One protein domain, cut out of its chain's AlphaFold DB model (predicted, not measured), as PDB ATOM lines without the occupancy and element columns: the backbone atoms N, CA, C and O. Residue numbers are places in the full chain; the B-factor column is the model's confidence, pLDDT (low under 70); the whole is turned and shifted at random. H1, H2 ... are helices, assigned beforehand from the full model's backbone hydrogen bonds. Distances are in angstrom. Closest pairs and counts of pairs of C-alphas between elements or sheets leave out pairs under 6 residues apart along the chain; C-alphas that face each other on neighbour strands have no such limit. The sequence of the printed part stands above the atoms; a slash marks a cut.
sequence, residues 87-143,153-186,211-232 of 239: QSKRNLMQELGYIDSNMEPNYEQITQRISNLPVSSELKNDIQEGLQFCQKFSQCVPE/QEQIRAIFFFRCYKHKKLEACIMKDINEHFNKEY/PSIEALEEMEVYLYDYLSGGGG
ATOM      1  N   GLN A  87      25.135 -51.022  39.422       47.28
ATOM      2  CA  GLN A  87      26.378 -50.608  38.755       47.28
ATOM      3  C   GLN A  87      26.313 -49.168  38.199       47.28
ATOM      4  O   GLN A  87      27.321 -48.642  37.749       47.28
ATOM      5  N   SER A  88      25.153 -48.503  38.264       49.12
ATOM      6  CA  SER A  88      24.867 -47.261  37.523       49.12
ATOM      7  C   SER A  88      25.141 -45.961  38.298       49.12
ATOM      8  O   SER A  88      25.369 -44.913  37.700       49.12
ATOM      9  N   LYS A  89      25.198 -45.982  39.639       49.75
ATOM     10  CA  LYS A  89      25.461 -44.748  40.413       49.75
ATOM     11  C   LYS A  89      26.900 -44.231  40.284       49.75
ATOM     12  O   LYS A  89      27.107 -43.025  40.382       49.75
ATOM     13  N   ARG A  90      27.869 -45.109  39.984       51.91
ATOM     14  CA  ARG A  90      29.237 -44.701  39.608       51.91
ATOM     15  C   ARG A  90      29.265 -43.936  38.281       51.91
ATOM     16  O   ARG A  90      30.033 -42.989  38.159       51.91
ATOM     17  N   ASN A  91      28.359 -44.256  37.355       58.12
ATOM     18  CA  ASN A  91      28.322 -43.608  36.048       58.12
ATOM     19  C   ASN A  91      27.778 -42.186  36.114       58.12
ATOM     20  O   ASN A  91      28.293 -41.340  35.412       58.12
ATOM     21  N   LEU A  92      26.811 -41.855  36.973       66.88
ATOM     22  CA  LEU A  92      26.188 -40.530  36.881       66.88
ATOM     23  C   LEU A  92      27.109 -39.380  37.318       66.88
ATOM     24  O   LEU A  92      27.106 -38.321  36.699       66.88
ATOM     25  N   MET A  93      27.916 -39.561  38.368       69.12
ATOM     26  CA  MET A  93      28.866 -38.517  38.781       69.12
ATOM     27  C   MET A  93      30.031 -38.371  37.795       69.12
ATOM     28  O   MET A  93      30.526 -37.259  37.619       69.12
ATOM     29  N   GLN A  94      30.420 -39.461  37.127       72.06
ATOM     30  CA  GLN A  94      31.426 -39.460  36.063       72.06
ATOM     31  C   GLN A  94      30.877 -38.895  34.742       72.06
ATOM     32  O   GLN A  94      31.529 -38.074  34.109       72.06
ATOM     33  N   GLU A  95      29.647 -39.241  34.361       67.12
ATOM     34  CA  GLU A  95      28.926 -38.700  33.197       67.12
ATOM     35  C   GLU A  95      28.679 -37.201  33.348       67.12
ATOM     36  O   GLU A  95      28.809 -36.431  32.400       67.12
ATOM     37  N   LEU A  96      28.361 -36.766  34.567       70.62
ATOM     38  CA  LEU A  96      28.281 -35.356  34.904       70.62
ATOM     39  C   LEU A  96      29.667 -34.739  35.125       70.62
ATOM     40  O   LEU A  96      29.709 -33.565  35.462       70.62
ATOM     41  N   GLY A  97      30.779 -35.457  34.987       73.50
ATOM     42  CA  GLY A  97      32.131 -34.905  35.121       73.50
ATOM     43  C   GLY A  97      32.459 -34.303  36.492       73.50
ATOM     44  O   GLY A  97      33.381 -33.504  36.610       73.50
ATOM     45  N   TYR A  98      31.706 -34.659  37.539       77.56
ATOM     46  CA  TYR A  98      32.037 -34.301  38.923       77.56
ATOM     47  C   TYR A  98      33.186 -35.144  39.465       77.56
ATOM     48  O   TYR A  98      33.898 -34.691  40.357       77.56
ATOM     49  N   ILE A  99      33.336 -36.361  38.944       80.81
ATOM     50  CA  ILE A  99      34.362 -37.327  39.324       80.81
ATOM     51  C   ILE A  99      35.122 -37.741  38.064       80.81
ATOM     52  O   ILE A  99      34.507 -37.929  37.012       80.81
ATOM     53  N   ASP A 100      36.440 -37.862  38.160       74.06
ATOM     54  CA  ASP A 100      37.297 -38.322  37.071       74.06
ATOM     55  C   ASP A 100      37.386 -39.865  36.986       74.06
ATOM     56  O   ASP A 100      36.710 -40.614  37.702       74.06
ATOM     57  N   SER A 101      38.213 -40.375  36.068       76.06
ATOM     58  CA  SER A 101      38.456 -41.817  35.927       76.06
ATOM     59  C   SER A 101      39.147 -42.442  37.144       76.06
ATOM     60  O   SER A 101      39.065 -43.655  37.324       76.06
ATOM     61  N   ASN A 102      39.798 -41.625  37.974       71.81
ATOM     62  CA  ASN A 102      40.534 -42.033  39.166       71.81
ATOM     63  C   ASN A 102      39.660 -41.956  40.427       71.81
ATOM     64  O   ASN A 102      40.145 -42.151  41.534       71.81
ATOM     65  N   MET A 103      38.352 -41.722  40.262       70.25
ATOM     66  CA  MET A 103      37.395 -41.571  41.357       70.25
ATOM     67  C   MET A 103      37.674 -40.352  42.251       70.25
ATOM     68  O   MET A 103      37.162 -40.283  43.372       70.25
ATOM     69  N   GLU A 104      38.409 -39.363  41.742       80.44
ATOM     70  CA  GLU A 104      38.689 -38.104  42.421       80.44
ATOM     71  C   GLU A 104      37.742 -36.988  41.951       80.44
ATOM     72  O   GLU A 104      37.254 -36.999  40.816       80.44
ATOM     73  N   PRO A 105      37.434 -36.002  42.811       84.81
ATOM     74  CA  PRO A 105      36.614 -34.868  42.416       84.81
ATOM     75  C   PRO A 105      37.298 -34.020  41.338       84.81
ATOM     76  O   PRO A 105      38.427 -33.567  41.508       84.81
ATOM     77  N   ASN A 106      36.584 -33.711  40.255       87.75
ATOM     78  CA  ASN A 106      37.086 -32.811  39.221       87.75
ATOM     79  C   ASN A 106      36.865 -31.344  39.628       87.75
ATOM     80  O   ASN A 106      35.843 -30.725  39.316       87.75
ATOM     81  N   TYR A 107      37.835 -30.780  40.346       88.56
ATOM     82  CA  TYR A 107      37.765 -29.410  40.861       88.56
ATOM     83  C   TYR A 107      37.633 -28.352  39.757       88.56
ATOM     84  O   TYR A 107      36.916 -27.367  39.942       88.56
ATOM     85  N   GLU A 108      38.271 -28.552  38.602       90.25
ATOM     86  CA  GLU A 108      38.220 -27.608  37.480       90.25
ATOM     87  C   GLU A 108      36.812 -27.526  36.889       90.25
ATOM     88  O   GLU A 108      36.254 -26.433  36.760       90.25
ATOM     89  N   GLN A 109      36.190 -28.674  36.609       88.38
ATOM     90  CA  GLN A 109      34.821 -28.710  36.095       88.38
ATOM     91  C   GLN A 109      33.812 -28.174  37.110       88.38
ATOM     92  O   GLN A 109      32.873 -27.466  36.737       88.38
ATOM     93  N   ILE A 110      34.001 -28.466  38.399       89.25
ATOM     94  CA  ILE A 110      33.139 -27.925  39.456       89.25
ATOM     95  C   ILE A 110      33.265 -26.399  39.515       89.25
ATOM     96  O   ILE A 110      32.247 -25.707  39.541       89.25
ATOM     97  N   THR A 111      34.485 -25.868  39.449       92.50
ATOM     98  CA  THR A 111      34.747 -24.421  39.450       92.50
ATOM     99  C   THR A 111      34.105 -23.731  38.247       92.50
ATOM    100  O   THR A 111      33.399 -22.735  38.420       92.50
ATOM    101  N   GLN A 112      34.261 -24.295  37.045       92.75
ATOM    102  CA  GLN A 112      33.629 -23.779  35.824       92.75
ATOM    103  C   GLN A 112      32.099 -23.790  35.914       92.75
ATOM    104  O   GLN A 112      31.416 -22.878  35.446       92.75
ATOM    105  N   ARG A 113      31.516 -24.812  36.545       90.44
ATOM    106  CA  ARG A 113      30.067 -24.846  36.768       90.44
ATOM    107  C   ARG A 113      29.613 -23.762  37.722       90.44
ATOM    108  O   ARG A 113      28.604 -23.128  37.436       90.44
ATOM    109  N   ILE A 114      30.351 -23.527  38.806       91.88
ATOM    110  CA  ILE A 114      30.043 -22.453  39.758       91.88
ATOM    111  C   ILE A 114      30.109 -21.088  39.062       91.88
ATOM    112  O   ILE A 114      29.193 -20.281  39.224       91.88
ATOM    113  N   SER A 115      31.125 -20.837  38.226       91.75
ATOM    114  CA  SER A 115      31.226 -19.569  37.484       91.75
ATOM    115  C   SER A 115      30.053 -19.352  36.523       91.75
ATOM    116  O   SER A 115      29.603 -18.216  36.353       91.75
ATOM    117  N   ASN A 116      29.509 -20.435  35.962       93.75
ATOM    118  CA  ASN A 116      28.388 -20.408  35.021       93.75
ATOM    119  C   ASN A 116      27.004 -20.334  35.692       93.75
ATOM    120  O   ASN A 116      26.003 -20.202  34.989       93.75
ATOM    121  N   LEU A 117      26.910 -20.407  37.026       90.69
ATOM    122  CA  LEU A 117      25.621 -20.293  37.713       90.69
ATOM    123  C   LEU A 117      25.002 -18.894  37.503       90.69
ATOM    124  O   LEU A 117      25.715 -17.890  37.597       90.69
ATOM    125  N   PRO A 118      23.681 -18.785  37.271       93.19
ATOM    126  CA  PRO A 118      22.987 -17.503  37.143       93.19
ATOM    127  C   PRO A 118      22.679 -16.903  38.528       93.19
ATOM    128  O   PRO A 118      21.525 -16.716  38.900       93.19
ATOM    129  N   VAL A 119      23.718 -16.649  39.325       91.56
ATOM    130  CA  VAL A 119      23.628 -16.076  40.682       91.56
ATOM    131  C   VAL A 119      24.565 -14.872  40.832       91.56
ATOM    132  O   VAL A 119      25.406 -14.632  39.962       91.56
ATOM    133  N   SER A 120      24.421 -14.104  41.920       93.00
ATOM    134  CA  SER A 120      25.292 -12.953  42.217       93.00
ATOM    135  C   SER A 120      26.765 -13.366  42.310       93.00
ATOM    136  O   SER A 120      27.081 -14.485  42.708       93.00
ATOM    137  N   SER A 121      27.675 -12.460  41.941       92.50
ATOM    138  CA  SER A 121      29.124 -12.705  42.001       92.50
ATOM    139  C   SER A 121      29.621 -12.988  43.418       92.50
ATOM    140  O   SER A 121      30.512 -13.810  43.582       92.50
ATOM    141  N   GLU A 122      29.012 -12.361  44.424       90.88
ATOM    142  CA  GLU A 122      29.288 -12.615  45.843       90.88
ATOM    143  C   GLU A 122      29.030 -14.084  46.205       90.88
ATOM    144  O   GLU A 122      29.953 -14.785  46.600       90.88
ATOM    145  N   LEU A 123      27.841 -14.609  45.880       92.06
ATOM    146  CA  LEU A 123      27.518 -16.016  46.140       92.06
ATOM    147  C   LEU A 123      28.439 -16.982  45.392       92.06
ATOM    148  O   LEU A 123      28.748 -18.066  45.880       92.06
ATOM    149  N   LYS A 124      28.862 -16.622  44.173       94.44
ATOM    150  CA  LYS A 124      29.826 -17.443  43.427       94.44
ATOM    151  C   LYS A 124      31.146 -17.542  44.180       94.44
ATOM    152  O   LYS A 124      31.697 -18.639  44.239       94.44
ATOM    153  N   ASN A 125      31.623 -16.432  44.739       94.81
ATOM    154  CA  ASN A 125      32.856 -16.400  45.515       94.81
ATOM    155  C   ASN A 125      32.719 -17.243  46.788       94.81
ATOM    156  O   ASN A 125      33.578 -18.087  47.019       94.81
ATOM    157  N   ASP A 126      31.610 -17.125  47.523       92.81
ATOM    158  CA  ASP A 126      31.370 -17.912  48.745       92.81
ATOM    159  C   ASP A 126      31.346 -19.422  48.455       92.81
ATOM    160  O   ASP A 126      31.960 -20.233  49.153       92.81
ATOM    161  N   ILE A 127      30.681 -19.826  47.366       93.88
ATOM    162  CA  ILE A 127      30.641 -21.232  46.944       93.88
ATOM    163  C   ILE A 127      32.034 -21.709  46.489       93.88
ATOM    164  O   ILE A 127      32.402 -22.858  46.751       93.88
ATOM    165  N   GLN A 128      32.821 -20.861  45.817       95.12
ATOM    166  CA  GLN A 128      34.197 -21.185  45.415       95.12
ATOM    167  C   GLN A 128      35.145 -21.292  46.614       95.12
ATOM    168  O   GLN A 128      35.991 -22.186  46.644       95.12
ATOM    169  N   GLU A 129      34.993 -20.440  47.625       94.62
ATOM    170  CA  GLU A 129      35.749 -20.541  48.872       94.62
ATOM    171  C   GLU A 129      35.404 -21.843  49.606       94.62
ATOM    172  O   GLU A 129      36.294 -22.612  49.981       94.62
ATOM    173  N   GLY A 130      34.110 -22.164  49.700       93.44
ATOM    174  CA  GLY A 130      33.627 -23.435  50.234       93.44
ATOM    175  C   GLY A 130      34.193 -24.650  49.491       93.44
ATOM    176  O   GLY A 130      34.578 -25.638  50.118       93.44
ATOM    177  N   LEU A 131      34.318 -24.574  48.163       93.56
ATOM    178  CA  LEU A 131      34.944 -25.617  47.346       93.56
ATOM    179  C   LEU A 131      36.410 -25.855  47.747       93.56
ATOM    180  O   LEU A 131      36.803 -27.003  47.973       93.56
ATOM    181  N   GLN A 132      37.206 -24.787  47.863       94.62
ATOM    182  CA  GLN A 132      38.618 -24.877  48.254       94.62
ATOM    183  C   GLN A 132      38.789 -25.380  49.690       94.62
ATOM    184  O   GLN A 132      39.687 -26.178  49.974       94.62
ATOM    185  N   PHE A 133      37.914 -24.945  50.598       94.31
ATOM    186  CA  PHE A 133      37.874 -25.453  51.963       94.31
ATOM    187  C   PHE A 133      37.635 -26.966  51.972       94.31
ATOM    188  O   PHE A 133      38.393 -27.712  52.589       94.31
ATOM    189  N   CYS A 134      36.635 -27.437  51.228       92.75
ATOM    190  CA  CYS A 134      36.289 -28.853  51.185       92.75
ATOM    191  C   CYS A 134      37.350 -29.721  50.516       92.75
ATOM    192  O   CYS A 134      37.552 -30.866  50.927       92.75
ATOM    193  N   GLN A 135      38.068 -29.177  49.532       91.75
ATOM    194  CA  GLN A 135      39.243 -29.828  48.965       91.75
ATOM    195  C   GLN A 135      40.284 -30.103  50.054       91.75
ATOM    196  O   GLN A 135      40.672 -31.254  50.248       91.75
ATOM    197  N   LYS A 136      40.676 -29.077  50.818       91.25
ATOM    198  CA  LYS A 136      41.641 -29.213  51.922       91.25
ATOM    199  C   LYS A 136      41.118 -30.134  53.025       91.25
ATOM    200  O   LYS A 136      41.847 -30.998  53.497       91.25
ATOM    201  N   PHE A 137      39.844 -30.010  53.386       89.56
ATOM    202  CA  PHE A 137      39.208 -30.837  54.410       89.56
ATOM    203  C   PHE A 137      39.258 -32.331  54.067       89.56
ATOM    204  O   PHE A 137      39.596 -33.155  54.913       89.56
ATOM    205  N   SER A 138      38.983 -32.686  52.809       87.38
ATOM    206  CA  SER A 138      39.005 -34.083  52.363       87.38
ATOM    207  C   SER A 138      40.391 -34.739  52.423       87.38
ATOM    208  O   SER A 138      40.483 -35.964  52.492       87.38
ATOM    209  N   GLN A 139      41.468 -33.946  52.460       86.62
ATOM    210  CA  GLN A 139      42.842 -34.438  52.615       86.62
ATOM    211  C   GLN A 139      43.169 -34.820  54.066       86.62
ATOM    212  O   GLN A 139      44.081 -35.609  54.292       86.62
ATOM    213  N   CYS A 140      42.405 -34.316  55.041       84.19
ATOM    214  CA  CYS A 140      42.610 -34.560  56.472       84.19
ATOM    215  C   CYS A 140      41.895 -35.817  56.997       84.19
ATOM    216  O   CYS A 140      41.908 -36.067  58.202       84.19
ATOM    217  N   VAL A 141      41.232 -36.590  56.130       78.00
ATOM    218  CA  VAL A 141      40.479 -37.785  56.536       78.00
ATOM    219  C   VAL A 141      41.457 -38.884  56.989       78.00
ATOM    220  O   VAL A 141      42.279 -39.312  56.174       78.00
ATOM    221  N   PRO A 142      41.379 -39.355  58.255       72.19
ATOM    222  CA  PRO A 142      42.291 -40.361  58.793       72.19
ATOM    223  C   PRO A 142      42.229 -41.685  58.031       72.19
ATOM    224  O   PRO A 142      41.164 -42.136  57.613       72.19
ATOM    225  N   GLU A 143      43.383 -42.334  57.905       65.44
ATOM    226  CA  GLU A 143      43.557 -43.575  57.141       65.44
ATOM    227  C   GLU A 143      43.406 -44.852  57.992       65.44
ATOM    228  O   GLU A 143      43.360 -45.969  57.463       65.44
ATOM    229  N   GLN A 153      40.988 -45.720  48.943       66.44
ATOM    230  CA  GLN A 153      41.166 -44.506  49.748       66.44
ATOM    231  C   GLN A 153      40.681 -43.230  49.047       66.44
ATOM    232  O   GLN A 153      40.079 -42.359  49.677       66.44
ATOM    233  N   GLU A 154      40.903 -43.153  47.739       68.00
ATOM    234  CA  GLU A 154      40.472 -42.060  46.864       68.00
ATOM    235  C   GLU A 154      38.946 -41.893  46.894       68.00
ATOM    236  O   GLU A 154      38.431 -40.782  47.010       68.00
ATOM    237  N   GLN A 155      38.210 -43.006  46.953       70.69
ATOM    238  CA  GLN A 155      36.751 -42.991  47.017       70.69
ATOM    239  C   GLN A 155      36.239 -42.465  48.364       70.69
ATOM    240  O   GLN A 155      35.229 -41.765  48.410       70.69
ATOM    241  N   ILE A 156      36.937 -42.755  49.467       76.50
ATOM    242  CA  ILE A 156      36.579 -42.234  50.794       76.50
ATOM    243  C   ILE A 156      36.796 -40.718  50.839       76.50
ATOM    244  O   ILE A 156      35.897 -39.981  51.250       76.50
ATOM    245  N   ARG A 157      37.949 -40.235  50.363       81.62
ATOM    246  CA  ARG A 157      38.240 -38.793  50.288       81.62
ATOM    247  C   ARG A 157      37.221 -38.061  49.417       81.62
ATOM    248  O   ARG A 157      36.700 -37.031  49.842       81.62
ATOM    249  N   ALA A 158      36.860 -38.629  48.267       82.38
ATOM    250  CA  ALA A 158      35.820 -38.081  47.403       82.38
ATOM    251  C   ALA A 158      34.462 -37.976  48.125       82.38
ATOM    252  O   ALA A 158      33.813 -36.934  48.055       82.38
ATOM    253  N   ILE A 159      34.049 -38.998  48.885       82.31
ATOM    254  CA  ILE A 159      32.803 -38.959  49.673       82.31
ATOM    255  C   ILE A 159      32.825 -37.802  50.683       82.31
ATOM    256  O   ILE A 159      31.868 -37.027  50.753       82.31
ATOM    257  N   PHE A 160      33.908 -37.651  51.451       85.00
ATOM    258  CA  PHE A 160      34.032 -36.552  52.414       85.00
ATOM    259  C   PHE A 160      34.071 -35.183  51.736       85.00
ATOM    260  O   PHE A 160      33.439 -34.244  52.225       85.00
ATOM    261  N   PHE A 161      34.744 -35.076  50.590       89.56
ATOM    262  CA  PHE A 161      34.726 -33.871  49.774       89.56
ATOM    263  C   PHE A 161      33.298 -33.493  49.365       89.56
ATOM    264  O   PHE A 161      32.871 -32.374  49.641       89.56
ATOM    265  N   PHE A 162      32.531 -34.406  48.757       87.62
ATOM    266  CA  PHE A 162      31.177 -34.092  48.287       87.62
ATOM    267  C   PHE A 162      30.213 -33.789  49.434       87.62
ATOM    268  O   PHE A 162      29.357 -32.914  49.290       87.62
ATOM    269  N   ARG A 163      30.373 -34.452  50.587       86.31
ATOM    270  CA  ARG A 163      29.615 -34.133  51.806       86.31
ATOM    271  C   ARG A 163      29.905 -32.716  52.289       86.31
ATOM    272  O   ARG A 163      28.969 -31.946  52.489       86.31
ATOM    273  N   CYS A 164      31.182 -32.362  52.410       89.94
ATOM    274  CA  CYS A 164      31.586 -31.011  52.776       89.94
ATOM    275  C   CYS A 164      31.072 -29.986  51.757       89.94
ATOM    276  O   CYS A 164      30.463 -28.988  52.133       89.94
ATOM    277  N   TYR A 165      31.264 -30.244  50.461       91.50
ATOM    278  CA  TYR A 165      30.908 -29.302  49.404       91.50
ATOM    279  C   TYR A 165      29.402 -29.041  49.364       91.50
ATOM    280  O   TYR A 165      28.972 -27.894  49.254       91.50
ATOM    281  N   LYS A 166      28.584 -30.090  49.524       88.56
ATOM    282  CA  LYS A 166      27.128 -29.958  49.654       88.56
ATOM    283  C   LYS A 166      26.753 -29.046  50.824       88.56
ATOM    284  O   LYS A 166      25.888 -28.190  50.664       88.56
ATOM    285  N   HIS A 167      27.399 -29.232  51.970       86.88
ATOM    286  CA  HIS A 167      27.135 -28.467  53.182       86.88
ATOM    287  C   HIS A 167      27.516 -26.993  53.019       86.88
ATOM    288  O   HIS A 167      26.665 -26.125  53.178       86.88
ATOM    289  N   LYS A 168      28.751 -26.710  52.589       91.25
ATOM    290  CA  LYS A 168      29.238 -25.340  52.370       91.25
ATOM    291  C   LYS A 168      28.434 -24.591  51.311       91.25
ATOM    292  O   LYS A 168      28.154 -23.407  51.460       91.25
ATOM    293  N   LYS A 169      28.000 -25.287  50.257       90.00
ATOM    294  CA  LYS A 169      27.116 -24.704  49.243       90.00
ATOM    295  C   LYS A 169      25.751 -24.320  49.822       90.00
ATOM    296  O   LYS A 169      25.218 -23.282  49.447       90.00
ATOM    297  N   LEU A 170      25.175 -25.153  50.690       89.75
ATOM    298  CA  LEU A 170      23.891 -24.861  51.330       89.75
ATOM    299  C   LEU A 170      24.011 -23.689  52.312       89.75
ATOM    300  O   LEU A 170      23.177 -22.791  52.273       89.75
ATOM    301  N   GLU A 171      25.067 -23.677  53.123       88.50
ATOM    302  CA  GLU A 171      25.398 -22.593  54.055       88.50
ATOM    303  C   GLU A 171      25.473 -21.241  53.330       88.50
ATOM    304  O   GLU A 171      24.757 -20.315  53.697       88.50
ATOM    305  N   ALA A 172      26.227 -21.156  52.227       90.12
ATOM    306  CA  ALA A 172      26.332 -19.934  51.428       90.12
ATOM    307  C   ALA A 172      24.976 -19.471  50.859       90.12
ATOM    308  O   ALA A 172      24.649 -18.285  50.891       90.12
ATOM    309  N   CYS A 173      24.155 -20.404  50.362       89.31
ATOM    310  CA  CYS A 173      22.819 -20.073  49.863       89.31
ATOM    311  C   CYS A 173      21.916 -19.502  50.963       89.31
ATOM    312  O   CYS A 173      21.209 -18.531  50.713       89.31
ATOM    313  N   ILE A 174      21.945 -20.088  52.161       89.25
ATOM    314  CA  ILE A 174      21.125 -19.644  53.291       89.25
ATOM    315  C   ILE A 174      21.597 -18.286  53.803       89.25
ATOM    316  O   ILE A 174      20.778 -17.396  53.996       89.25
ATOM    317  N   MET A 175      22.907 -18.092  53.975       88.06
ATOM    318  CA  MET A 175      23.447 -16.806  54.427       88.06
ATOM    319  C   MET A 175      23.094 -15.676  53.461       88.06
ATOM    320  O   MET A 175      22.744 -14.576  53.888       88.06
ATOM    321  N   LYS A 176      23.113 -15.956  52.156       88.12
ATOM    322  CA  LYS A 176      22.632 -15.005  51.162       88.12
ATOM    323  C   LYS A 176      21.138 -14.724  51.301       88.12
ATOM    324  O   LYS A 176      20.758 -13.560  51.259       88.12
ATOM    325  N   ASP A 177      20.312 -15.759  51.435       86.44
ATOM    326  CA  ASP A 177      18.859 -15.613  51.582       86.44
ATOM    327  C   ASP A 177      18.523 -14.739  52.800       86.44
ATOM    328  O   ASP A 177      17.761 -13.778  52.695       86.44
ATOM    329  N   ILE A 178      19.216 -14.972  53.921       87.12
ATOM    330  CA  ILE A 178      19.118 -14.146  55.129       87.12
ATOM    331  C   ILE A 178      19.494 -12.689  54.822       87.12
ATOM    332  O   ILE A 178      18.736 -11.769  55.128       87.12
ATOM    333  N   ASN A 179      20.634 -12.458  54.171       83.69
ATOM    334  CA  ASN A 179      21.088 -11.109  53.837       83.69
ATOM    335  C   ASN A 179      20.156 -10.386  52.849       83.69
ATOM    336  O   ASN A 179      20.007  -9.169  52.937       83.69
ATOM    337  N   GLU A 180      19.535 -11.090  51.903       84.31
ATOM    338  CA  GLU A 180      18.657 -10.483  50.898       84.31
ATOM    339  C   GLU A 180      17.259 -10.169  51.433       84.31
ATOM    340  O   GLU A 180      16.682  -9.154  51.021       84.31
ATOM    341  N   HIS A 181      16.732 -11.014  52.323       80.12
ATOM    342  CA  HIS A 181      15.379 -10.895  52.860       80.12
ATOM    343  C   HIS A 181      15.320 -10.116  54.178       80.12
ATOM    344  O   HIS A 181      14.449  -9.263  54.326       80.12
ATOM    345  N   PHE A 182      16.274 -10.300  55.094       67.94
ATOM    346  CA  PHE A 182      16.195  -9.697  56.428       67.94
ATOM    347  C   PHE A 182      16.900  -8.335  56.523       67.94
ATOM    348  O   PHE A 182      16.364  -7.426  57.150       67.94
ATOM    349  N   ASN A 183      18.025  -8.093  55.832       63.44
ATOM    350  CA  ASN A 183      18.645  -6.750  55.869       63.44
ATOM    351  C   ASN A 183      17.796  -5.668  55.181       63.44
ATOM    352  O   ASN A 183      17.988  -4.482  55.449       63.44
ATOM    353  N   LYS A 184      16.866  -6.046  54.293       58.53
ATOM    354  CA  LYS A 184      15.964  -5.084  53.641       58.53
ATOM    355  C   LYS A 184      14.779  -4.685  54.519       58.53
ATOM    356  O   LYS A 184      14.336  -3.548  54.404       58.53
ATOM    357  N   GLU A 185      14.291  -5.569  55.390       55.41
ATOM    358  CA  GLU A 185      13.164  -5.262  56.284       55.41
ATOM    359  C   GLU A 185      13.586  -4.480  57.539       55.41
ATOM    360  O   GLU A 185      12.810  -3.664  58.027       55.41
ATOM    361  N   TYR A 186      14.834  -4.619  58.005       52.38
ATOM    362  CA  TYR A 186      15.345  -3.865  59.164       52.38
ATOM    363  C   TYR A 186      15.934  -2.481  58.840       52.38
ATOM    364  O   TYR A 186      16.367  -1.774  59.748       52.38
ATOM    365  N   PRO A 211       6.932 -13.535  65.169       59.28
ATOM    366  CA  PRO A 211       6.941 -14.854  64.543       59.28
ATOM    367  C   PRO A 211       8.134 -15.055  63.596       59.28
ATOM    368  O   PRO A 211       8.519 -16.193  63.339       59.28
ATOM    369  N   SER A 212       8.752 -13.972  63.113       56.50
ATOM    370  CA  SER A 212       9.988 -14.024  62.323       56.50
ATOM    371  C   SER A 212      11.214 -14.447  63.142       56.50
ATOM    372  O   SER A 212      12.032 -15.230  62.660       56.50
ATOM    373  N   ILE A 213      11.325 -13.990  64.393       59.19
ATOM    374  CA  ILE A 213      12.437 -14.324  65.295       59.19
ATOM    375  C   ILE A 213      12.297 -15.765  65.788       59.19
ATOM    376  O   ILE A 213      13.282 -16.492  65.860       59.19
ATOM    377  N   GLU A 214      11.070 -16.211  66.055       66.50
ATOM    378  CA  GLU A 214      10.805 -17.605  66.422       66.50
ATOM    379  C   GLU A 214      11.102 -18.570  65.259       66.50
ATOM    380  O   GLU A 214      11.699 -19.621  65.475       66.50
ATOM    381  N   ALA A 215      10.789 -18.180  64.017       63.59
ATOM    382  CA  ALA A 215      11.162 -18.944  62.828       63.59
ATOM    383  C   ALA A 215      12.683 -18.979  62.590       63.59
ATOM    384  O   ALA A 215      13.202 -19.989  62.118       63.59
ATOM    385  N   LEU A 216      13.404 -17.903  62.925       60.00
ATOM    386  CA  LEU A 216      14.869 -17.845  62.871       60.00
ATOM    387  C   LEU A 216      15.511 -18.764  63.911       60.00
ATOM    388  O   LEU A 216      16.411 -19.516  63.555       60.00
ATOM    389  N   GLU A 217      15.027 -18.755  65.155       69.56
ATOM    390  CA  GLU A 217      15.506 -19.668  66.201       69.56
ATOM    391  C   GLU A 217      15.206 -21.134  65.839       69.56
ATOM    392  O   GLU A 217      16.063 -22.002  65.997       69.56
ATOM    393  N   GLU A 218      14.024 -21.429  65.289       72.06
ATOM    394  CA  GLU A 218      13.667 -22.780  64.839       72.06
ATOM    395  C   GLU A 218      14.512 -23.227  63.633       72.06
ATOM    396  O   GLU A 218      14.980 -24.367  63.583       72.06
ATOM    397  N   MET A 219      14.773 -22.321  62.687       68.81
ATOM    398  CA  MET A 219      15.649 -22.570  61.543       68.81
ATOM    399  C   MET A 219      17.112 -22.722  61.969       68.81
ATOM    400  O   MET A 219      17.803 -23.568  61.410       68.81
ATOM    401  N   GLU A 220      17.584 -21.964  62.960       68.81
ATOM    402  CA  GLU A 220      18.930 -22.077  63.528       68.81
ATOM    403  C   GLU A 220      19.110 -23.412  64.253       68.81
ATOM    404  O   GLU A 220      20.116 -24.086  64.043       68.81
ATOM    405  N   VAL A 221      18.119 -23.851  65.035       69.31
ATOM    406  CA  VAL A 221      18.134 -25.166  65.692       69.31
ATOM    407  C   VAL A 221      18.076 -26.292  64.658       69.31
ATOM    408  O   VAL A 221      18.849 -27.246  64.756       69.31
ATOM    409  N   TYR A 222      17.232 -26.172  63.627       62.84
ATOM    410  CA  TYR A 222      17.170 -27.134  62.523       62.84
ATOM    411  C   TYR A 222      18.475 -27.177  61.719       62.84
ATOM    412  O   TYR A 222      18.941 -28.252  61.340       62.84
ATOM    413  N   LEU A 223      19.099 -26.021  61.483       62.41
ATOM    414  CA  LEU A 223      20.411 -25.916  60.854       62.41
ATOM    415  C   LEU A 223      21.472 -26.548  61.733       62.41
ATOM    416  O   LEU A 223      22.223 -27.382  61.252       62.41
ATOM    417  N   TYR A 224      21.523 -26.227  63.018       62.12
ATOM    418  CA  TYR A 224      22.492 -26.821  63.923       62.12
ATOM    419  C   TYR A 224      22.350 -28.345  63.961       62.12
ATOM    420  O   TYR A 224      23.361 -29.035  63.904       62.12
ATOM    421  N   ASP A 225      21.132 -28.890  63.952       60.53
ATOM    422  CA  ASP A 225      20.899 -30.339  63.941       60.53
ATOM    423  C   ASP A 225      21.255 -30.983  62.581       60.53
ATOM    424  O   ASP A 225      21.968 -31.991  62.524       60.53
ATOM    425  N   TYR A 226      20.885 -30.347  61.462       59.06
ATOM    426  CA  TYR A 226      21.231 -30.802  60.106       59.06
ATOM    427  C   TYR A 226      22.741 -30.740  59.827       59.06
ATOM    428  O   TYR A 226      23.310 -31.632  59.191       59.06
ATOM    429  N   LEU A 227      23.402 -29.684  60.302       53.91
ATOM    430  CA  LEU A 227      24.826 -29.435  60.117       53.91
ATOM    431  C   LEU A 227      25.676 -30.251  61.114       53.91
ATOM    432  O   LEU A 227      26.766 -30.689  60.746       53.91
ATOM    433  N   SER A 228      25.170 -30.531  62.325       59.00
ATOM    434  CA  SER A 228      25.853 -31.335  63.361       59.00
ATOM    435  C   SER A 228      25.630 -32.848  63.233       59.00
ATOM    436  O   SER A 228      26.192 -33.619  64.012       59.00
ATOM    437  N   GLY A 229      24.873 -33.303  62.230       53.84
ATOM    438  CA  GLY A 229      24.732 -34.727  61.910       53.84
ATOM    439  C   GLY A 229      23.610 -35.459  62.655       53.84
ATOM    440  O   GLY A 229      23.655 -36.687  62.762       53.84
ATOM    441  N   GLY A 230      22.597 -34.742  63.141       45.31
ATOM    442  CA  GLY A 230      21.394 -35.311  63.742       45.31
ATOM    443  C   GLY A 230      20.425 -35.867  62.698       45.31
ATOM    444  O   GLY A 230      19.560 -35.166  62.192       45.31
ATOM    445  N   GLY A 231      20.552 -37.161  62.391       47.00
ATOM    446  CA  GLY A 231      19.453 -37.964  61.842       47.00
ATOM    447  C   GLY A 231      19.367 -38.097  60.316       47.00
ATOM    448  O   GLY A 231      18.761 -37.289  59.622       47.00
ATOM    449  N   GLY A 232      19.839 -39.244  59.809       44.19
ATOM    450  CA  GLY A 232      19.148 -39.934  58.713       44.19
ATOM    451  C   GLY A 232      19.692 -39.790  57.291       44.19
ATOM    452  O   GLY A 232      18.896 -39.623  56.378       44.19
TER     453      GLY A 232
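What this domain is: This is residues 87 to 143, 153 to 186 and 211 to 232 of the 239 residues of an uncharacterized protein of Spodoptera exigua (UniProt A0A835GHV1). One very long helix, H4, makes the long axis, with H3 packed along part of it, running opposite ways, and the short H2 folded back on the first part of H3. H5 runs alongside H4 at a distance, with few contacts, and the small H1 lies away from the other helices at the far end of a long link. The printed part has 113 residues with five named helices, H1 to H5 in order along the chain, and no named strand; the class is all helix. It is loose, with a radius of gyration of the C-alphas of 16.5 A, and only just elongated, spanning 50 by 33 by 27 A.

Where its parts are: H1 is residues 89 to 95, beginning at C-alpha 89 (25.461, -44.748, 40.413). H2 is residues 107 to 115. H3 is residues 121 to 139, 27.8 A long from first to last C-alpha. H4 is residues 153 to 185, 48.7 A long, from C-alpha 153 at (41.166, -44.506, 49.748). H5 is residues 211 to 228, 25.1 A long, ending at C-alpha 228 (25.853, -31.335, 63.361).

How they stand to each other: H1 touches no helix. H2 and H3 form a helical hairpin: they touch, with H3 using residues 124 to 131 alone, closest at the C-alphas of Ile 114 and Lys 124, 6.2 A, and run opposite ways at a shallow tilt of 17 degrees. H3 and H4 touch, closest at the C-alphas of Ser 138 and Phe 161, 5.0 A, opposite ways at a shallow tilt of 28 degrees. H4 and H5 are close but not clearly touching: their closest C-alphas, of His 167 and Leu 227, are 7.4 A apart. Every O i to N i+4 pair is within hydrogen-bond range in H2 and H5, against 14 of 15 in H3, 26 of 29 in H4 and 1 of 3 in H1, where 1 of 4 O i to N i+3 pairs is.

The domain as a whole: The C-alphas farthest apart, of Gln 87 and Tyr 186, are 52.2 A apart. Residues 144 to 152 and 187 to 210 are not printed; the C-alpha gaps are 7.8 A and 14.8 A. The link from H1 to H2 is long. Mean pLDDT of the printed part is 77.8, with 37 residues under 70, among them 87 to 93 and 219 to 232.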